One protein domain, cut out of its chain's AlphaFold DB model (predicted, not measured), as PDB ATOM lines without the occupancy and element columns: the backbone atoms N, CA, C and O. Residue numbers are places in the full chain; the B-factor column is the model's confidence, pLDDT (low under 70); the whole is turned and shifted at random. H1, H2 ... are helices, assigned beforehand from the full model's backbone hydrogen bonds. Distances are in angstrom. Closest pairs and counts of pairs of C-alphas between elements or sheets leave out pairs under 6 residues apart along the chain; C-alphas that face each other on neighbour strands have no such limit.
ATOM      1  N   LEU A  11     -27.790  29.697  95.268       83.12
ATOM      2  CA  LEU A  11     -28.286  29.808  96.637       83.12
ATOM      3  C   LEU A  11     -29.215  28.628  96.898       83.12
ATOM      4  O   LEU A  11     -30.194  28.451  96.178       83.12
ATOM      5  N   GLY A  12     -28.913  27.806  97.903       68.12
ATOM      6  CA  GLY A  12     -29.768  26.673  98.240       68.12
ATOM      7  C   GLY A  12     -31.172  27.148  98.614       68.12
ATOM      8  O   GLY A  12     -31.322  28.082  99.400       68.12
ATOM      9  N   ARG A  13     -32.220  26.473  98.119       55.97
ATOM     10  CA  ARG A  13     -33.483  26.450  98.873       55.97
ATOM     11  C   ARG A  13     -33.133  25.864 100.240       55.97
ATOM     12  O   ARG A  13     -32.432  24.857 100.283       55.97
ATOM     13  N   HIS A  14     -33.574  26.483 101.330       53.16
ATOM     14  CA  HIS A  14     -33.440  25.975 102.700       53.16
ATOM     15  C   HIS A  14     -34.139  24.603 102.867       53.16
ATOM     16  O   HIS A  14     -35.161  24.488 103.528       53.16
ATOM     17  N   GLN A  15     -33.619  23.546 102.239       42.62
ATOM     18  CA  GLN A  15     -34.145  22.180 102.315       42.62
ATOM     19  C   GLN A  15     -33.456  21.355 103.408       42.62
ATOM     20  O   GLN A  15     -33.987  20.326 103.800       42.62
ATOM     21  N   ARG A  16     -32.298  21.792 103.931       41.72
ATOM     22  CA  ARG A  16     -31.507  21.009 104.903       41.72
ATOM     23  C   ARG A  16     -31.798  21.275 106.382       41.72
ATOM     24  O   ARG A  16     -31.262  20.557 107.214       41.72
ATOM     25  N   MET A  17     -32.647  22.241 106.729       43.31
ATOM     26  CA  MET A  17     -33.189  22.335 108.089       43.31
ATOM     27  C   MET A  17     -34.709  22.310 108.031       43.31
ATOM     28  O   MET A  17     -35.362  23.332 107.845       43.31
ATOM     29  N   SER A  18     -35.256  21.105 108.181       42.91
ATOM     30  CA  SER A  18     -36.689  20.831 108.294       42.91
ATOM     31  C   SER A  18     -37.302  21.387 109.587       42.91
ATOM     32  O   SER A  18     -38.518  21.554 109.663       42.91
ATOM     33  N   SER A  19     -36.494  21.754 110.591       51.50
ATOM     34  CA  SER A  19     -36.986  22.390 111.813       51.50
ATOM     35  C   SER A  19     -36.936  23.921 111.708       51.50
ATOM     36  O   SER A  19     -35.956  24.586 112.046       51.50
ATOM     37  N   LYS A  20     -38.072  24.524 111.330       51.81
ATOM     38  CA  LYS A  20     -38.313  25.979 111.472       51.81
ATOM     39  C   LYS A  20     -37.960  26.504 112.879       51.81
ATOM     40  O   LYS A  20     -37.629  27.673 113.028       51.81
ATOM     41  N   ARG A  21     -38.003  25.626 113.893       55.47
ATOM     42  CA  ARG A  21     -37.721  25.913 115.307       55.47
ATOM     43  C   ARG A  21     -36.259  26.259 115.613       55.47
ATOM     44  O   ARG A  21     -36.039  27.059 116.509       55.47
ATOM     45  N   LEU A  22     -35.282  25.705 114.887       56.50
ATOM     46  CA  LEU A  22     -33.852  25.953 115.152       56.50
ATOM     47  C   LEU A  22     -33.188  26.873 114.118       56.50
ATOM     48  O   LEU A  22     -32.107  27.399 114.361       56.50
ATOM     49  N   ALA A  23     -33.845  27.118 112.979       53.06
ATOM     50  CA  ALA A  23     -33.316  27.962 111.911       53.06
ATOM     51  C   ALA A  23     -33.035  29.409 112.360       53.06
ATOM     52  O   ALA A  23     -32.045  29.982 111.910       53.06
ATOM     53  N   TRP A  24     -33.832  29.967 113.285       53.78
ATOM     54  CA  TRP A  24     -33.607  31.315 113.841       53.78
ATOM     55  C   TRP A  24     -32.246  31.442 114.551       53.78
ATOM     56  O   TRP A  24     -31.640  32.511 114.553       53.78
ATOM     57  N   MET A  25     -31.744  30.347 115.133       55.06
ATOM     58  CA  MET A  25     -30.480  30.330 115.874       55.06
ATOM     59  C   MET A  25     -29.250  30.354 114.955       55.06
ATOM     60  O   MET A  25     -28.146  30.616 115.412       55.06
ATOM     61  N   PHE A  26     -29.419  30.104 113.656       51.38
ATOM     62  CA  PHE A  26     -28.308  30.046 112.698       51.38
ATOM     63  C   PHE A  26     -28.459  31.032 111.539       51.38
ATOM     64  O   PHE A  26     -27.464  31.399 110.911       51.38
ATOM     65  N   TYR A  27     -29.683  31.488 111.286       55.09
ATOM     66  CA  TYR A  27     -30.052  32.462 110.276       55.09
ATOM     67  C   TYR A  27     -30.943  33.488 110.934       55.09
ATOM     68  O   TYR A  27     -31.905  33.144 111.613       55.09
ATOM     69  N   GLY A  28     -30.669  34.753 110.695       57.09
ATOM     70  CA  GLY A  28     -31.652  35.770 111.072       57.09
ATOM     71  C   GLY A  28     -32.516  36.183 109.883       57.09
ATOM     72  O   GLY A  28     -32.299  35.768 108.743       57.09
ATOM     73  N   ARG A  29     -33.478  37.050 110.196       54.56
ATOM     74  CA  ARG A  29     -34.526  37.582 109.321       54.56
ATOM     75  C   ARG A  29     -34.065  38.093 107.948       54.56
ATOM     76  O   ARG A  29     -34.813  37.934 106.994       54.56
ATOM     77  N   GLY A  30     -32.863  38.655 107.822       53.69
ATOM     78  CA  GLY A  30     -32.329  39.192 106.565       53.69
ATOM     79  C   GLY A  30     -31.838  38.141 105.563       53.69
ATOM     80  O   GLY A  30     -31.647  38.472 104.399       53.69
ATOM     81  N   GLY A  31     -31.606  36.888 105.986       57.81
ATOM     82  CA  GLY A  31     -31.200  35.796 105.086       57.81
ATOM     83  C   GLY A  31     -29.863  36.003 104.356       57.81
ATOM     84  O   GLY A  31     -29.600  35.337 103.357       57.81
ATOM     85  N   ILE A  32     -29.022  36.929 104.827       58.25
ATOM     86  CA  ILE A  32     -27.737  37.263 104.203       58.25
ATOM     87  C   ILE A  32     -26.620  36.482 104.894       58.25
ATOM     88  O   ILE A  32     -26.468  36.539 106.116       58.25
ATOM     89  N   GLY A  33     -25.824  35.779 104.088       55.75
ATOM     90  CA  GLY A  33     -24.683  34.978 104.520       55.75
ATOM     91  C   GLY A  33     -25.026  33.562 105.014       55.75
ATOM     92  O   GLY A  33     -26.183  33.245 105.285       55.75
ATOM     93  N   PRO A  34     -24.014  32.678 105.102       58.50
ATOM     94  CA  PRO A  34     -24.188  31.305 105.571       58.50
ATOM     95  C   PRO A  34     -24.523  31.243 107.073       58.50
ATOM     96  O   PRO A  34     -24.342  32.224 107.803       58.50
ATOM     97  N   ALA A  35     -24.974  30.070 107.535       54.06
ATOM     98  CA  ALA A  35     -25.267  29.793 108.943       54.06
ATOM     99  C   ALA A  35     -24.153  30.290 109.890       54.06
ATOM    100  O   ALA A  35     -22.966  30.113 109.609       54.06
ATOM    101  N   GLY A  36     -24.533  30.934 110.998       59.00
ATOM    102  CA  GLY A  36     -23.615  31.509 111.995       59.00
ATOM    103  C   GLY A  36     -23.100  32.907 111.624       59.00
ATOM    104  O   GLY A  36     -23.253  33.846 112.401       59.00
ATOM    105  N   VAL A  37     -22.592  33.088 110.399       61.59
ATOM    106  CA  VAL A  37     -22.165  34.405 109.876       61.59
ATOM    107  C   VAL A  37     -23.363  35.347 109.700       61.59
ATOM    108  O   VAL A  37     -23.264  36.549 109.946       61.59
ATOM    109  N   SER A  38     -24.520  34.784 109.349       61.28
ATOM    110  CA  SER A  38     -25.772  35.521 109.184       61.28
ATOM    111  C   SER A  38     -26.188  36.297 110.440       61.28
ATOM    112  O   SER A  38     -26.663  37.425 110.326       61.28
ATOM    113  N   LEU A  39     -25.983  35.748 111.644       63.09
ATOM    114  CA  LEU A  39     -26.386  36.408 112.894       63.09
ATOM    115  C   LEU A  39     -25.554  37.651 113.211       63.09
ATOM    116  O   LEU A  39     -26.113  38.665 113.627       63.09
ATOM    117  N   ALA A  40     -24.237  37.587 113.000       65.62
ATOM    118  CA  ALA A  40     -23.355  38.734 113.202       65.62
ATOM    119  C   ALA A  40     -23.682  39.857 112.209       65.62
ATOM    120  O   ALA A  40     -23.765  41.018 112.587       65.62
ATOM    121  N   ILE A  41     -23.952  39.504 110.951       66.69
ATOM    122  CA  ILE A  41     -24.285  40.466 109.891       66.69
ATOM    123  C   ILE A  41     -25.598  41.194 110.153       66.69
ATOM    124  O   ILE A  41     -25.756  42.346 109.763       66.69
ATOM    125  N   GLN A  42     -26.537  40.538 110.820       73.00
ATOM    126  CA  GLN A  42     -27.832  41.127 111.143       73.00
ATOM    127  C   GLN A  42     -27.849  41.956 112.410       73.00
ATOM    128  O   GLN A  42     -28.883  42.519 112.758       73.00
ATOM    129  N   ARG A  43     -26.705  42.052 113.084       81.50
ATOM    130  CA  ARG A  43     -26.487  42.985 114.179       81.50
ATOM    131  C   ARG A  43     -25.349  43.914 113.773       81.50
ATOM    132  O   ARG A  43     -24.218  43.683 114.202       81.50
ATOM    133  N   PRO A  44     -25.616  44.932 112.936       85.38
ATOM    134  CA  PRO A  44     -24.572  45.813 112.423       85.38
ATOM    135  C   PRO A  44     -23.723  46.462 113.526       85.38
ATOM    136  O   PRO A  44     -22.511  46.581 113.363       85.38
ATOM    137  N   ASP A  45     -24.310  46.761 114.690       86.31
ATOM    138  CA  ASP A  45     -23.572  47.246 115.867       86.31
ATOM    139  C   ASP A  45     -22.529  46.263 116.387       86.31
ATOM    140  O   ASP A  45     -21.423  46.654 116.761       86.31
ATOM    141  N   LEU A  46     -22.876  44.974 116.429       86.25
ATOM    142  CA  LEU A  46     -21.950  43.932 116.851       86.25
ATOM    143  C   LEU A  46     -20.891  43.712 115.773       86.25
ATOM    144  O   LEU A  46     -19.711  43.617 116.098       86.25
ATOM    145  N   PHE A  47     -21.300  43.683 114.500       87.44
ATOM    146  CA  PHE A  47     -20.393  43.538 113.366       87.44
ATOM    147  C   PHE A  47     -19.307  44.621 113.369       87.44
ATOM    148  O   PHE A  47     -18.125  44.298 113.250       87.44
ATOM    149  N   ARG A  48     -19.691  45.886 113.586       91.06
ATOM    150  CA  ARG A  48     -18.781  47.041 113.653       91.06
ATOM    151  C   ARG A  48     -17.704  46.898 114.732       91.06
ATOM    152  O   ARG A  48     -16.594  47.393 114.556       91.06
ATOM    153  N   ARG A  49     -18.023  46.231 115.847       90.81
ATOM    154  CA  ARG A  49     -17.112  46.032 116.988       90.81
ATOM    155  C   ARG A  49     -16.130  44.875 116.787       90.81
ATOM    156  O   ARG A  49     -15.190  44.743 117.566       90.81
ATOM    157  N   LEU A  50     -16.326  44.030 115.772       90.81
ATOM    158  CA  LEU A  50     -15.406  42.928 115.489       90.81
ATOM    159  C   LEU A  50     -14.054  43.456 114.979       90.81
ATOM    160  O   LEU A  50     -14.016  44.470 114.284       90.81
ATOM    161  N   PRO A  51     -12.939  42.747 115.224       93.75
ATOM    162  CA  PRO A  51     -11.666  43.032 114.571       93.75
ATOM    163  C   PRO A  51     -11.801  43.099 113.043       93.75
ATOM    164  O   PRO A  51     -12.474  42.259 112.440       93.75
ATOM    165  N   ARG A  52     -11.103  44.044 112.395       92.62
ATOM    166  CA  ARG A  52     -11.192  44.278 110.938       92.62
ATOM    167  C   ARG A  52     -10.992  43.007 110.107       92.62
ATOM    168  O   ARG A  52     -11.777  42.741 109.205       92.62
ATOM    169  N   ARG A  53     -10.027  42.161 110.485       92.00
ATOM    170  CA  ARG A  53      -9.767  40.862 109.832       92.00
ATOM    171  C   ARG A  53     -11.006  39.958 109.800       92.00
ATOM    172  O   ARG A  53     -11.268  39.305 108.794       92.00
ATOM    173  N   ILE A  54     -11.783  39.942 110.885       89.44
ATOM    174  CA  ILE A  54     -13.016  39.149 110.991       89.44
ATOM    175  C   ILE A  54     -14.133  39.790 110.162       89.44
ATOM    176  O   ILE A  54     -14.868  39.073 109.479       89.44
ATOM    177  N   GLN A  55     -14.241  41.122 110.168       91.25
ATOM    178  CA  GLN A  55     -15.201  41.845 109.327       91.25
ATOM    179  C   GLN A  55     -14.964  41.568 107.836       91.25
ATOM    180  O   GLN A  55     -15.900  41.210 107.124       91.25
ATOM    181  N   ASP A  56     -13.716  41.667 107.370       90.06
ATOM    182  CA  ASP A  56     -13.348  41.408 105.974       90.06
ATOM    183  C   ASP A  56     -13.639  39.965 105.568       90.06
ATOM    184  O   ASP A  56     -14.299  39.715 104.556       90.06
ATOM    185  N   TRP A  57     -13.208  39.010 106.394       87.75
ATOM    186  CA  TRP A  57     -13.414  37.590 106.135       87.75
ATOM    187  C   TRP A  57     -14.903  37.220 106.077       87.75
ATOM    188  O   TRP A  57     -15.356  36.576 105.124       87.75
ATOM    189  N   SER A  58     -15.687  37.646 107.070       83.75
ATOM    190  CA  SER A  58     -17.119  37.335 107.147       83.75
ATOM    191  C   SER A  58     -17.927  38.080 106.082       83.75
ATOM    192  O   SER A  58     -18.790  37.480 105.435       83.75
ATOM    193  N   GLY A  59     -17.602  39.351 105.829       83.56
ATOM    194  CA  GLY A  59     -18.230  40.180 104.806       83.56
ATOM    195  C   GLY A  59     -18.047  39.609 103.401       83.56
ATOM    196  O   GLY A  59     -19.028  39.446 102.669       83.56
ATOM    197  N   ALA A  60     -16.819  39.217 103.048       83.75
ATOM    198  CA  ALA A  60     -16.525  38.575 101.766       83.75
ATOM    199  C   ALA A  60     -17.280  37.249 101.595       83.75
ATOM    200  O   ALA A  60     -17.728  36.911 100.497       83.75
ATOM    201  N   ARG A  61     -17.464  36.495 102.686       81.75
ATOM    202  CA  ARG A  61     -18.184  35.216 102.671       81.75
ATOM    203  C   ARG A  61     -19.699  35.386 102.548       81.75
ATOM    204  O   ARG A  61     -20.362  34.506 102.001       81.75
ATOM    205  N   ALA A  62     -20.237  36.499 103.034       81.19
ATOM    206  CA  ALA A  62     -21.669  36.760 103.057       81.19
ATOM    207  C   ALA A  62     -22.255  37.202 101.719       81.19
ATOM    208  O   ALA A  62     -23.387  36.849 101.405       81.19
ATOM    209  N   VAL A  63     -21.481  37.957 100.938       82.50
ATOM    210  CA  VAL A  63     -21.905  38.523  99.644       82.50
ATOM    211  C   VAL A  63     -21.213  37.796  98.490       82.50
ATOM    212  O   VAL A  63     -20.861  38.388  97.470       82.50
ATOM    213  N   ARG A  64     -20.963  36.489  98.648       84.38
ATOM    214  CA  ARG A  64     -20.391  35.687  97.562       84.38
ATOM    215  C   ARG A  64     -21.348  35.697  96.365       84.38
ATOM    216  O   ARG A  64     -22.546  35.498  96.570       84.38
ATOM    217  N   PRO A  65     -20.843  35.864  95.130       87.19
ATOM    218  CA  PRO A  65     -21.678  35.804  93.938       87.19
ATOM    219  C   PRO A  65     -22.424  34.472  93.866       87.19
ATOM    220  O   PRO A  65     -21.803  33.406  93.889       87.19
ATOM    221  N   ALA A  66     -23.749  34.540  93.794       88.06
ATOM    222  CA  ALA A  66     -24.607  33.376  93.666       88.06
ATOM    223  C   ALA A  66     -25.921  33.748  92.968       88.06
ATOM    224  O   ALA A  66     -26.462  34.831  93.179       88.06
ATOM    225  N   GLY A  67     -26.437  32.834  92.150       88.50
ATOM    226  CA  GLY A  67     -27.761  32.940  91.544       88.50
ATOM    227  C   GLY A  67     -28.840  32.394  92.474       88.50
ATOM    228  O   GLY A  67     -28.610  31.444  93.225       88.50
ATOM    229  N   ALA A  68     -30.047  32.950  92.420       88.44
ATOM    230  CA  ALA A  68     -31.177  32.399  93.162       88.44
ATOM    231  C   ALA A  68     -31.539  30.993  92.640       88.44
ATOM    232  O   ALA A  68     -31.648  30.803  91.433       88.44
ATOM    233  N   ALA A  69     -31.777  30.007  93.518       88.75
ATOM    234  CA  ALA A  69     -32.074  28.625  93.096       88.75
ATOM    235  C   ALA A  69     -33.230  28.505  92.090       88.75
ATOM    236  O   ALA A  69     -33.212  27.621  91.237       88.75
ATOM    237  N   TRP A  70     -34.235  29.380  92.181       87.81
ATOM    238  CA  TRP A  70     -35.388  29.357  91.280       87.81
ATOM    239  C   TRP A  70     -35.043  29.757  89.838       87.81
ATOM    240  O   TRP A  70     -35.818  29.450  88.936       87.81
ATOM    241  N   LEU A  71     -33.900  30.413  89.601       92.00
ATOM    242  CA  LEU A  71     -33.434  30.767  88.257       92.00
ATOM    243  C   LEU A  71     -32.849  29.567  87.513       92.00
ATOM    244  O   LEU A  71     -32.914  29.545  86.291       92.00
ATOM    245  N   LYS A  72     -32.339  28.551  88.220       91.62
ATOM    246  CA  LYS A  72     -31.709  27.376  87.604       91.62
ATOM    247  C   LYS A  72     -32.562  26.708  86.504       91.62
ATOM    248  O   LYS A  72     -32.018  26.474  85.429       91.62
ATOM    249  N   PRO A  73     -33.868  26.417  86.699       92.69
ATOM    250  CA  PRO A  73     -34.699  25.883  85.614       92.69
ATOM    251  C   PRO A  73     -34.915  26.880  84.462       92.69
ATOM    252  O   PRO A  73     -35.076  26.467  83.325       92.69
ATOM    253  N   ARG A  74     -34.874  28.192  84.722       94.19
ATOM    254  CA  ARG A  74     -35.061  29.240  83.699       94.19
ATOM    255  C   ARG A  74     -33.818  29.477  82.842       94.19
ATOM    256  O   ARG A  74     -33.924  30.058  81.772       94.19
ATOM    257  N   THR A  75     -32.652  29.027  83.297       93.50
ATOM    258  CA  THR A  75     -31.385  29.151  82.564       93.50
ATOM    259  C   THR A  75     -31.029  27.899  81.761       93.50
ATOM    260  O   THR A  75     -29.916  27.820  81.259       93.50
ATOM    261  N   GLN A  76     -31.925  26.911  81.645       92.25
ATOM    262  CA  GLN A  76     -31.638  25.652  80.935       92.25
ATOM    263  C   GLN A  76     -31.293  25.862  79.455       92.25
ATOM    264  O   GLN A  76     -30.428  25.170  78.935       92.25
ATOM    265  N   ASN A  77     -31.905  26.862  78.818       95.25
ATOM    266  CA  ASN A  77     -31.679  27.190  77.406       95.25
ATOM    267  C   ASN A  77     -30.613  28.282  77.210       95.25
ATOM    268  O   ASN A  77     -30.506  28.859  76.133       95.25
ATOM    269  N   VAL A  78     -29.855  28.620  78.258       93.88
ATOM    270  CA  VAL A  78     -28.802  29.636  78.200       93.88
ATOM    271  C   VAL A  78     -27.450  28.940  78.255       93.88
ATOM    272  O   VAL A  78     -27.118  28.312  79.257       93.88
ATOM    273  N   THR A  79     -26.629  29.114  77.221       93.50
ATOM    274  CA  THR A  79     -25.238  28.646  77.245       93.50
ATOM    275  C   THR A  79     -24.438  29.455  78.266       93.50
ATOM    276  O   THR A  79     -24.341  30.688  78.177       93.50
ATOM    277  N   ILE A  80     -23.872  28.766  79.259       93.19
ATOM    278  CA  ILE A  80     -23.045  29.359  80.314       93.19
ATOM    279  C   ILE A  80     -21.607  28.881  80.127       93.19
ATOM    280  O   ILE A  80     -21.334  27.693  80.272       93.19
ATOM    281  N   HIS A  81     -20.692  29.813  79.863       92.50
ATOM    282  CA  HIS A  81     -19.253  29.554  79.864       92.50
ATOM    283  C   HIS A  81     -18.680  29.958  81.222       92.50
ATOM    284  O   HIS A  81     -18.876  31.089  81.674       92.50
ATOM    285  N   THR A  82     -18.027  29.017  81.896       93.81
ATOM    286  CA  THR A  82     -17.338  29.229  83.175       93.81
ATOM    287  C   THR A  82     -15.849  29.479  82.949       93.81
ATOM    288  O   THR A  82     -15.352  29.251  81.853       93.81
ATOM    289  N   ASN A  83     -15.138  29.959  83.976       92.88
ATOM    290  CA  ASN A  83     -13.739  30.404  83.864       92.88
ATOM    291  C   ASN A  83     -13.509  31.461  82.767       92.88
ATOM    292  O   ASN A  83     -12.402  31.595  82.265       92.88
ATOM    293  N   ALA A  84     -14.551  32.219  82.418       92.25
ATOM    294  CA  ALA A  84     -14.490  33.215  81.360       92.25
ATOM    295  C   ALA A  84     -14.340  34.614  81.964       92.25
ATOM    296  O   ALA A  84     -15.203  35.074  82.727       92.25
ATOM    297  N   LEU A  85     -13.251  35.288  81.611       93.81
ATOM    298  CA  LEU A  85     -13.041  36.716  81.826       93.81
ATOM    299  C   LEU A  85     -13.034  37.412  80.470       93.81
ATOM    300  O   LEU A  85     -12.563  36.845  79.494       93.81
ATOM    301  N   ARG A 118     -19.113  48.808  93.224       91.88
ATOM    302  CA  ARG A 118     -18.168  49.297  94.231       91.88
ATOM    303  C   ARG A 118     -18.617  50.683  94.673       91.88
ATOM    304  O   ARG A 118     -18.885  51.532  93.832       91.88
ATOM    305  N   VAL A 119     -18.704  50.901  95.982       94.88
ATOM    306  CA  VAL A 119     -18.946  52.242  96.517       94.88
ATOM    307  C   VAL A 119     -17.655  53.036  96.409       94.88
ATOM    308  O   VAL A 119     -16.598  52.556  96.814       94.88
ATOM    309  N   ASN A 120     -17.765  54.249  95.882       96.31
ATOM    310  CA  ASN A 120     -16.717  55.248  95.942       96.31
ATOM    311  C   ASN A 120     -17.368  56.628  96.045       96.31
ATOM    312  O   ASN A 120     -17.923  57.118  95.063       96.31
ATOM    313  N   LEU A 121     -17.303  57.243  97.227       96.62
ATOM    314  CA  LEU A 121     -17.862  58.578  97.452       96.62
ATOM    315  C   LEU A 121     -17.250  59.647  96.540       96.62
ATOM    316  O   LEU A 121     -17.935  60.607  96.214       96.62
ATOM    317  N   ALA A 122     -16.015  59.469  96.061       94.44
ATOM    318  CA  ALA A 122     -15.402  60.411  95.124       94.44
ATOM    319  C   ALA A 122     -16.128  60.486  93.767       94.44
ATOM    320  O   ALA A 122     -15.927  61.435  93.019       94.44
ATOM    321  N   LEU A 123     -16.977  59.501  93.450       95.50
ATOM    322  CA  LEU A 123     -17.793  59.474  92.233       95.50
ATOM    323  C   LEU A 123     -19.199  60.049  92.446       95.50
ATOM    324  O   LEU A 123     -20.035  59.936  91.554       95.50
ATOM    325  N   TYR A 124     -19.505  60.601  93.624       95.25
ATOM    326  CA  TYR A 124     -20.831  61.142  93.919       95.25
ATOM    327  C   TYR A 124     -20.863  62.614  93.492       95.25
ATOM    328  O   TYR A 124     -20.333  63.454  94.216       95.25
ATOM    329  N   PRO A 125     -21.495  62.964  92.355       94.25
ATOM    330  CA  PRO A 125     -21.377  64.304  91.769       94.25
ATOM    331  C   PRO A 125     -22.029  65.399  92.621       94.25
ATOM    332  O   PRO A 125     -21.747  66.576  92.438       94.25
ATOM    333  N   PHE A 126     -22.905  65.018  93.553       95.88
ATOM    334  CA  PHE A 126     -23.545  65.940  94.486       95.88
ATOM    335  C   PHE A 126     -22.683  66.257  95.717       95.88
ATOM    336  O   PHE A 126     -23.076  67.110  96.510       95.88
ATOM    337  N   LEU A 127     -21.554  65.566  95.919       96.00
ATOM    338  CA  LEU A 127     -20.604  65.866  96.988       96.00
ATOM    339  C   LEU A 127     -19.501  66.774  96.439       96.00
ATOM    340  O   LEU A 127     -18.696  66.322  95.621       96.00
ATOM    341  N   PRO A 128     -19.420  68.035  96.890       95.88
ATOM    342  CA  PRO A 128     -18.377  68.934  96.429       95.88
ATOM    343  C   PRO A 128     -16.971  68.440  96.816       95.88
ATOM    344  O   PRO A 128     -16.807  67.823  97.880       95.88
ATOM    345  N   PRO A 129     -15.929  68.742  96.019       95.75
ATOM    346  CA  PRO A 129     -14.554  68.331  96.309       95.75
ATOM    347  C   PRO A 129     -14.064  68.729  97.711       95.75
ATOM    348  O   PRO A 129     -13.320  67.986  98.348       95.75
ATOM    349  N   GLU A 130     -14.482  69.884  98.223       95.88
ATOM    350  CA  GLU A 130     -14.168  70.366  99.571       95.88
ATOM    351  C   GLU A 130     -14.778  69.519 100.689       95.88
ATOM    352  O   GLU A 130     -14.147  69.357 101.734       95.88
ATOM    353  N   VAL A 131     -15.960  68.938 100.472       96.50
ATOM    354  CA  VAL A 131     -16.575  67.994 101.413       96.50
ATOM    355  C   VAL A 131     -15.799  66.684 101.381       96.50
ATOM    356  O   VAL A 131     -15.400  66.185 102.431       96.50
ATOM    357  N   LEU A 132     -15.502  66.171 100.181       96.50
ATOM    358  CA  LEU A 132     -14.744  64.931  99.998       96.50
ATOM    359  C   LEU A 132     -13.359  64.983 100.655       96.50
ATOM    360  O   LEU A 132     -12.969  64.020 101.305       96.50
ATOM    361  N   ARG A 133     -12.645  66.115 100.560       96.06
ATOM    362  CA  ARG A 133     -11.330  66.302 101.207       96.06
ATOM    363  C   ARG A 133     -11.371  66.258 102.736       96.06
ATOM    364  O   ARG A 133     -10.341  66.012 103.353       96.06
ATOM    365  N   ARG A 134     -12.525  66.538 103.347       97.19
ATOM    366  CA  ARG A 134     -12.699  66.561 104.810       97.19
ATOM    367  C   ARG A 134     -13.300  65.266 105.361       97.19
ATOM    368  O   ARG A 134     -13.367  65.092 106.580       97.19
ATOM    369  N   LEU A 135     -13.767  64.380 104.485       97.62
ATOM    370  CA  LEU A 135     -14.271  63.073 104.875       97.62
ATOM    371  C   LEU A 135     -13.106  62.121 105.157       97.62
ATOM    372  O   LEU A 135     -12.197  61.978 104.343       97.62
ATOM    373  N   ASP A 136     -13.164  61.422 106.287       97.75
ATOM    374  CA  ASP A 136     -12.307  60.267 106.545       97.75
ATOM    375  C   ASP A 136     -12.824  59.081 105.720       97.75
ATOM    376  O   ASP A 136     -13.876  58.499 106.014       97.75
ATOM    377  N   LEU A 137     -12.102  58.771 104.640       97.19
ATOM    378  CA  LEU A 137     -12.456  57.733 103.682       97.19
ATOM    379  C   LEU A 137     -11.511  56.536 103.779       97.19
ATOM    380  O   LEU A 137     -10.290  56.671 103.766       97.19
ATOM    381  N   VAL A 138     -12.083  55.335 103.740       95.69
ATOM    382  CA  VAL A 138     -11.347  54.075 103.617       95.69
ATOM    383  C   VAL A 138     -11.868  53.316 102.405       95.69
ATOM    384  O   VAL A 138     -13.031  52.923 102.353       95.69
ATOM    385  N   HIS A 139     -11.008  53.111 101.404       93.94
ATOM    386  CA  HIS A 139     -11.355  52.421 100.152       93.94
ATOM    387  C   HIS A 139     -12.636  52.956  99.471       93.94
ATOM    388  O   HIS A 139     -13.420  52.181  98.929       93.94
ATOM    389  N   GLY A 140     -12.862  54.275  99.527       95.56
ATOM    390  CA  GLY A 140     -14.035  54.935  98.939       95.56
ATOM    391  C   GLY A 140     -15.293  54.950  99.820       95.56
ATOM    392  O   GLY A 140     -16.300  55.526  99.407       95.56
ATOM    393  N   TYR A 141     -15.248  54.363 101.020       97.75
ATOM    394  CA  TYR A 141     -16.328  54.394 102.010       97.75
ATOM    395  C   TYR A 141     -16.030  55.423 103.109       97.75
ATOM    396  O   TYR A 141     -14.871  55.548 103.496       97.75
ATOM    397  N   PRO A 142     -17.039  56.112 103.664       97.62
ATOM    398  CA  PRO A 142     -16.856  56.958 104.835       97.62
ATOM    399  C   PRO A 142     -16.663  56.103 106.092       97.62
ATOM    400  O   PRO A 142     -17.358  55.100 106.288       97.62
ATOM    401  N   ARG A 143     -15.752  56.508 106.981       96.69
ATOM    402  CA  ARG A 143     -15.710  55.961 108.339       96.69
ATOM    403  C   ARG A 143     -16.870  56.541 109.139       96.69
ATOM    404  O   ARG A 143     -16.941  57.748 109.340       96.69
ATOM    405  N   LEU A 144     -17.757  55.658 109.591       97.75
ATOM    406  CA  LEU A 144     -18.956  56.034 110.343       97.75
ATOM    407  C   LEU A 144     -18.907  55.632 111.820       97.75
ATOM    408  O   LEU A 144     -18.380  54.562 112.170       97.75
ATOM    409  N   ASP A 145     -19.513  56.469 112.658       95.44
ATOM    410  CA  ASP A 145     -19.797  56.197 114.067       95.44
ATOM    411  C   ASP A 145     -21.086  55.371 114.264       95.44
ATOM    412  O   ASP A 145     -21.627  54.827 113.304       95.44
ATOM    413  N   ALA A 146     -21.554  55.224 115.512       93.31
ATOM    414  CA  ALA A 146     -22.755  54.444 115.839       93.31
ATOM    415  C   ALA A 146     -24.062  55.054 115.293       93.31
ATOM    416  O   ALA A 146     -24.989  54.310 114.989       93.31
ATOM    417  N   GLY A 147     -24.118  56.376 115.119       94.81
ATOM    418  CA  GLY A 147     -25.256  57.097 114.553       94.81
ATOM    419  C   GLY A 147     -25.199  57.229 113.031       94.81
ATOM    420  O   GLY A 147     -25.921  58.049 112.463       94.81
ATOM    421  N   LEU A 148     -24.328  56.461 112.365       96.94
ATOM    422  CA  LEU A 148     -24.054  56.554 110.926       96.94
ATOM    423  C   LEU A 148     -23.500  57.930 110.509       96.94
ATOM    424  O   LEU A 148     -23.574  58.284 109.332       96.94
ATOM    425  N   GLU A 149     -22.957  58.697 111.458       97.50
ATOM    426  CA  GLU A 149     -22.352  60.010 111.237       97.50
ATOM    427  C   GLU A 149     -20.921  59.838 110.722       97.50
ATOM    428  O   GLU A 149     -20.178  58.958 111.167       97.50
ATOM    429  N   SER A 150     -20.545  60.650 109.738       97.81
ATOM    430  CA  SER A 150     -19.185  60.694 109.198       97.81
ATOM    431  C   SER A 150     -18.246  61.527 110.079       97.81
ATOM    432  O   SER A 150     -18.638  62.048 111.118       97.81
ATOM    433  N   SER A 151     -16.999  61.723 109.639       96.69
ATOM    434  CA  SER A 151     -16.082  62.691 110.263       96.69
ATOM    435  C   SER A 151     -16.569  64.146 110.178       96.69
ATOM    436  O   SER A 151     -16.008  65.021 110.837       96.69
ATOM    437  N   LEU A 152     -17.586  64.425 109.358       96.31
ATOM    438  CA  LEU A 152     -18.257  65.714 109.286       96.31
ATOM    439  C   LEU A 152     -19.547  65.672 110.099       96.31
ATOM    440  O   LEU A 152     -20.456  64.901 109.788       96.31
ATOM    441  N   SER A 153     -19.628  66.536 111.112       93.81
ATOM    442  CA  SER A 153     -20.788  66.570 111.996       93.81
ATOM    443  C   SER A 153     -22.073  66.937 111.246       93.81
ATOM    444  O   SER A 153     -22.071  67.817 110.383       93.81
ATOM    445  N   GLY A 154     -23.156  66.227 111.558       94.00
ATOM    446  CA  GLY A 154     -24.461  66.337 110.911       94.00
ATOM    447  C   GLY A 154     -24.548  65.666 109.536       94.00
ATOM    448  O   GLY A 154     -25.627  65.645 108.942       94.00
ATOM    449  N   LEU A 155     -23.451  65.101 109.014       96.31
ATOM    450  CA  LEU A 155     -23.445  64.392 107.736       96.31
ATOM    451  C   LEU A 155     -23.442  62.878 107.959       96.31
ATOM    452  O   LEU A 155     -22.417  62.286 108.307       96.31
ATOM    453  N   HIS A 156     -24.591  62.257 107.696       97.62
ATOM    454  CA  HIS A 156     -24.813  60.824 107.874       97.62
ATOM    455  C   HIS A 156     -24.860  60.082 106.536       97.62
ATOM    456  O   HIS A 156     -25.401  60.586 105.551       97.62
ATOM    457  N   PHE A 157     -24.347  58.850 106.511       97.62
ATOM    458  CA  PHE A 157     -24.392  57.982 105.331       97.62
ATOM    459  C   PHE A 157     -25.087  56.660 105.650       97.62
ATOM    460  O   PHE A 157     -24.670  55.917 106.532       97.62
ATOM    461  N   LEU A 158     -26.140  56.348 104.895       96.62
ATOM    462  CA  LEU A 158     -26.973  55.159 105.082       96.62
ATOM    463  C   LEU A 158     -26.875  54.230 103.868       96.62
ATOM    464  O   LEU A 158     -26.530  54.655 102.765       96.62
ATOM    465  N   GLY A 159     -27.218  52.954 104.053       94.88
ATOM    466  CA  GLY A 159     -27.216  51.968 102.969       94.88
ATOM    467  C   GLY A 159     -25.803  51.604 102.507       94.88
ATOM    468  O   GLY A 159     -24.880  51.550 103.313       94.88
ATOM    469  N   ALA A 160     -25.605  51.336 101.211       95.56
ATOM    470  CA  ALA A 160     -24.344  50.780 100.704       95.56
ATOM    471  C   ALA A 160     -23.066  51.542 101.146       95.56
ATOM    472  O   ALA A 160     -22.092  50.863 101.484       95.56
ATOM    473  N   PRO A 161     -23.047  52.890 101.231       97.00
ATOM    474  CA  PRO A 161     -21.937  53.641 101.825       97.00
ATOM    475  C   PRO A 161     -21.581  53.274 103.271       97.00
ATOM    476  O   PRO A 161     -20.413  53.323 103.636       97.00
ATOM    477  N   ALA A 162     -22.530  52.822 104.086       97.06
ATOM    478  CA  ALA A 162     -22.267  52.394 105.459       97.06
ATOM    479  C   ALA A 162     -21.636  50.993 105.558       97.06
ATOM    480  O   ALA A 162     -21.220  50.570 106.639       97.06
ATOM    481  N   ALA A 163     -21.543  50.244 104.451       95.38
ATOM    482  CA  ALA A 163     -21.185  48.827 104.485       95.38
ATOM    483  C   ALA A 163     -19.757  48.537 104.968       95.38
ATOM    484  O   ALA A 163     -19.487  47.421 105.411       95.38
ATOM    485  N   TRP A 164     -18.839  49.506 104.892       95.50
ATOM    486  CA  TRP A 164     -17.490  49.324 105.426       95.50
ATOM    487  C   TRP A 164     -17.473  49.312 106.961       95.50
ATOM    488  O   TRP A 164     -16.827  48.435 107.534       95.50
ATOM    489  N   SER A 165     -18.220  50.220 107.604       95.50
ATOM    490  CA  SER A 165     -18.347  50.302 109.068       95.50
ATOM    491  C   SER A 165     -19.313  49.265 109.645       95.50
ATOM    492  O   SER A 165     -19.042  48.685 110.691       95.50
ATOM    493  N   PHE A 166     -20.444  49.032 108.980       94.75
ATOM    494  CA  PHE A 166     -21.579  48.272 109.526       94.75
ATOM    495  C   PHE A 166     -21.789  46.909 108.863       94.75
ATOM    496  O   PHE A 166     -22.669  46.137 109.244       94.75
ATOM    497  N   GLY A 167     -20.960  46.588 107.873       93.00
ATOM    498  CA  GLY A 167     -20.952  45.287 107.232       93.00
ATOM    499  C   GLY A 167     -21.950  45.131 106.085       93.00
ATOM    500  O   GLY A 167     -22.631  46.067 105.655       93.00
ATOM    501  N   PRO A 168     -22.032  43.911 105.533       91.81
ATOM    502  CA  PRO A 168     -22.675  43.658 104.248       91.81
ATOM    503  C   PRO A 168     -24.193  43.840 104.254       91.81
ATOM    504  O   PRO A 168     -24.755  44.037 103.180       91.81
ATOM    505  N   LEU A 169     -24.855  43.812 105.419       90.88
ATOM    506  CA  LEU A 169     -26.301  44.047 105.523       90.88
ATOM    507  C   LEU A 169     -26.700  45.391 104.910       90.88
ATOM    508  O   LEU A 169     -27.742  45.489 104.270       90.88
ATOM    509  N   MET A 170     -25.837  46.400 105.045       94.19
ATOM    510  CA  MET A 170     -26.076  47.749 104.539       94.19
ATOM    511  C   MET A 170     -26.204  47.815 103.011       94.19
ATOM    512  O   MET A 170     -26.717  48.788 102.471       94.19
ATOM    513  N   LYS A 171     -25.776  46.772 102.290       92.12
ATOM    514  CA  LYS A 171     -25.932  46.672 100.830       92.12
ATOM    515  C   LYS A 171     -27.323  46.189 100.401       92.12
ATOM    516  O   LYS A 171     -27.574  46.070  99.206       92.12
ATOM    517  N   PHE A 172     -28.210  45.893 101.351       89.62
ATOM    518  CA  PHE A 172     -29.537  45.340 101.105       89.62
ATOM    519  C   PHE A 172     -30.611  46.155 101.825       89.62
ATOM    520  O   PHE A 172     -30.371  46.730 102.884       89.62
ATOM    521  N   VAL A 173     -31.840  46.107 101.302       90.81
ATOM    522  CA  VAL A 173     -33.016  46.753 101.915       90.81
ATOM    523  C   VAL A 173     -33.244  46.280 103.357       90.81
ATOM    524  O   VAL A 173     -33.716  47.050 104.186       90.81
ATOM    525  N   ALA A 174     -32.829  45.055 103.692       86.25
ATOM    526  CA  ALA A 174     -32.881  44.520 105.053       86.25
ATOM    527  C   ALA A 174     -32.101  45.364 106.087       86.25
ATOM    528  O   ALA A 174     -32.409  45.298 107.270       86.25
ATOM    529  N   GLY A 175     -31.120  46.170 105.663       89.38
ATOM    530  CA  GLY A 175     -30.400  47.101 106.539       89.38
ATOM    531  C   GLY A 175     -31.165  48.384 106.880       89.38
ATOM    532  O   GLY A 175     -30.697  49.153 107.721       89.38
ATOM    533  N   THR A 176     -32.320  48.627 106.252       92.06
ATOM    534  CA  THR A 176     -33.094  49.870 106.414       92.06
ATOM    535  C   THR A 176     -33.577  50.059 107.847       92.06
ATOM    536  O   THR A 176     -33.388  51.140 108.389       92.06
ATOM    537  N   GLU A 177     -34.147  49.022 108.470       91.06
ATOM    538  CA  GLU A 177     -34.686  49.100 109.839       91.06
ATOM    539  C   GLU A 177     -33.606  49.483 110.855       91.06
ATOM    540  O   GLU A 177     -33.806  50.357 111.691       91.06
ATOM    541  N   PHE A 178     -32.429  48.863 110.747       91.94
ATOM    542  CA  PHE A 178     -31.282  49.238 111.566       91.94
ATOM    543  C   PHE A 178     -30.878  50.698 111.318       91.94
ATOM    544  O   PHE A 178     -30.755  51.480 112.258       91.94
ATOM    545  N   SER A 179     -30.699  51.064 110.045       94.69
ATOM    546  CA  SER A 179     -30.147  52.369 109.677       94.69
ATOM    547  C   SER A 179     -31.062  53.525 110.083       94.69
ATOM    548  O   SER A 179     -30.584  54.558 110.542       94.69
ATOM    549  N   SER A 180     -32.378  53.357 109.932       95.00
ATOM    550  CA  SER A 180     -33.356  54.376 110.310       95.00
ATOM    551  C   SER A 180     -33.439  54.560 111.824       95.00
ATOM    552  O   SER A 180     -33.527  55.697 112.282       95.00
ATOM    553  N   ASN A 181     -33.377  53.475 112.601       94.00
ATOM    554  CA  ASN A 181     -33.392  53.544 114.061       94.00
ATOM    555  C   ASN A 181     -32.129  54.223 114.609       94.00
ATOM    556  O   ASN A 181     -32.256  55.163 115.390       94.00
ATOM    557  N   ALA A 182     -30.943  53.820 114.136       94.38
ATOM    558  CA  ALA A 182     -29.670  54.411 114.556       94.38
ATOM    559  C   ALA A 182     -29.595  55.914 114.230       94.38
ATOM    560  O   ALA A 182     -29.205  56.722 115.071       94.38
ATOM    561  N   LEU A 183     -30.038  56.308 113.028       95.62
ATOM    562  CA  LEU A 183     -30.116  57.717 112.647       95.62
ATOM    563  C   LEU A 183     -31.115  58.488 113.523       95.62
ATOM    564  O   LEU A 183     -30.806  59.583 113.988       95.62
ATOM    565  N   ARG A 184     -32.315  57.933 113.750       95.56
ATOM    566  CA  ARG A 184     -33.348  58.567 114.583       95.56
ATOM    567  C   ARG A 184     -32.814  58.850 115.982       95.56
ATOM    568  O   ARG A 184     -32.980  59.961 116.469       95.56
ATOM    569  N   GLU A 185     -32.209  57.854 116.617       93.12
ATOM    570  CA  GLU A 185     -31.640  57.980 117.963       93.12
ATOM    571  C   GLU A 185     -30.582  59.082 118.001       93.12
ATOM    572  O   GLU A 185     -30.697  60.004 118.805       93.12
ATOM    573  N   ARG A 186     -29.654  59.086 117.038       93.38
ATOM    574  CA  ARG A 186     -28.615  60.116 116.946       93.38
ATOM    575  C   ARG A 186     -29.171  61.533 116.768       93.38
ATOM    576  O   ARG A 186     -28.680  62.478 117.388       93.38
ATOM    577  N   ILE A 187     -30.208  61.692 115.944       92.50
ATOM    578  CA  ILE A 187     -30.877  62.985 115.741       92.50
ATOM    579  C   ILE A 187     -31.573  63.448 117.026       92.50
ATOM    580  O   ILE A 187     -31.478  64.629 117.357       92.50
ATOM    581  N   LEU A 188     -32.251  62.549 117.747       92.00
ATOM    582  CA  LEU A 188     -32.946  62.869 119.002       92.00
ATOM    583  C   LEU A 188     -31.988  63.190 120.156       92.00
ATOM    584  O   LEU A 188     -32.346  63.959 121.038       92.00
ATOM    585  N   GLU A 189     -30.782  62.624 120.160       88.06
ATOM    586  CA  GLU A 189     -29.737  62.977 121.129       88.06
ATOM    587  C   GLU A 189     -29.137  64.360 120.851       88.06
ATOM    588  O   GLU A 189     -28.877  65.132 121.770       88.06
ATOM    589  N   THR A 190     -28.913  64.671 119.571       82.44
ATOM    590  CA  THR A 190     -28.271  65.924 119.139       82.44
ATOM    591  C   THR A 190     -29.244  67.100 119.182       82.44
ATOM    592  O   THR A 190     -28.873  68.234 119.485       82.44
ATOM    593  N   SER A 191     -30.514  66.828 118.894       68.94
ATOM    594  CA  SER A 191     -31.595  67.796 118.989       68.94
ATOM    595  C   SER A 191     -32.194  67.676 120.388       68.94
ATOM    596  O   SER A 191     -33.002  66.784 120.626       68.94
TER     597      SER A 191
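This is residues 11 to 85 and 118 to 191 of the 240 residues of an uncharacterized protein of Acidobacteria bacterium (UniProt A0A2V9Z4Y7). One long helix, H9, runs along one side of a loose body of short helices and loops, with H7 and H8 in its middle and H2, H3 and H4 beside them. H6 lies at one end, H1 and H5 at the other, and residues 15 to 22, 73 to 85 and 125 to 130 stick out. The class is all helix: 149 residues are printed, with nine named helices, H1 to H9 in chain order, holding 66, under half. It is loose, with a radius of gyration of the C-alphas of 18.3 A and spans of 51 by 42 by 27 A.

Start at H9, residues 173 to 190, which is near H7, residues 160 to 166. H7 touches H8, residues 168 to 171, the closest C-alphas being Ala 160 and Lys 171, 4.4 A. H7 also touches H3, residues 44 to 49, closest at C-alphas Phe 166 and Pro 44, 4.8 A. H2, residues 37 to 41, touches H4, residues 52 to 62, closest at C-alphas Val 37 and Ser 58, 6.4 A. H1, residues 20 to 23, H5, residues 69 to 75, and H6, residues 129 to 132, touch no helix. Each O i to N i+4 pair is within hydrogen-bond range in H2 and H4, but 12 of 14 in H9, 1 of 2 in H3, and 1 of 3 in H5 and H7, where 3 of 4 and 2 of 4 O i to N i+3 pairs are.

Find C-alpha 173 at (-33.016, 46.753, 101.915); H9 runs 26.2 A to C-alpha 190 at (-28.271, 65.924, 119.139). H4 is 15.1 A long.

Residues 86 to 117 are not printed; C-alphas 85 and 118 are 18.4 A apart. H1 to H2 and H6 to H7 are long links. Residues 12 to 41 and 191 are under pLDDT 70.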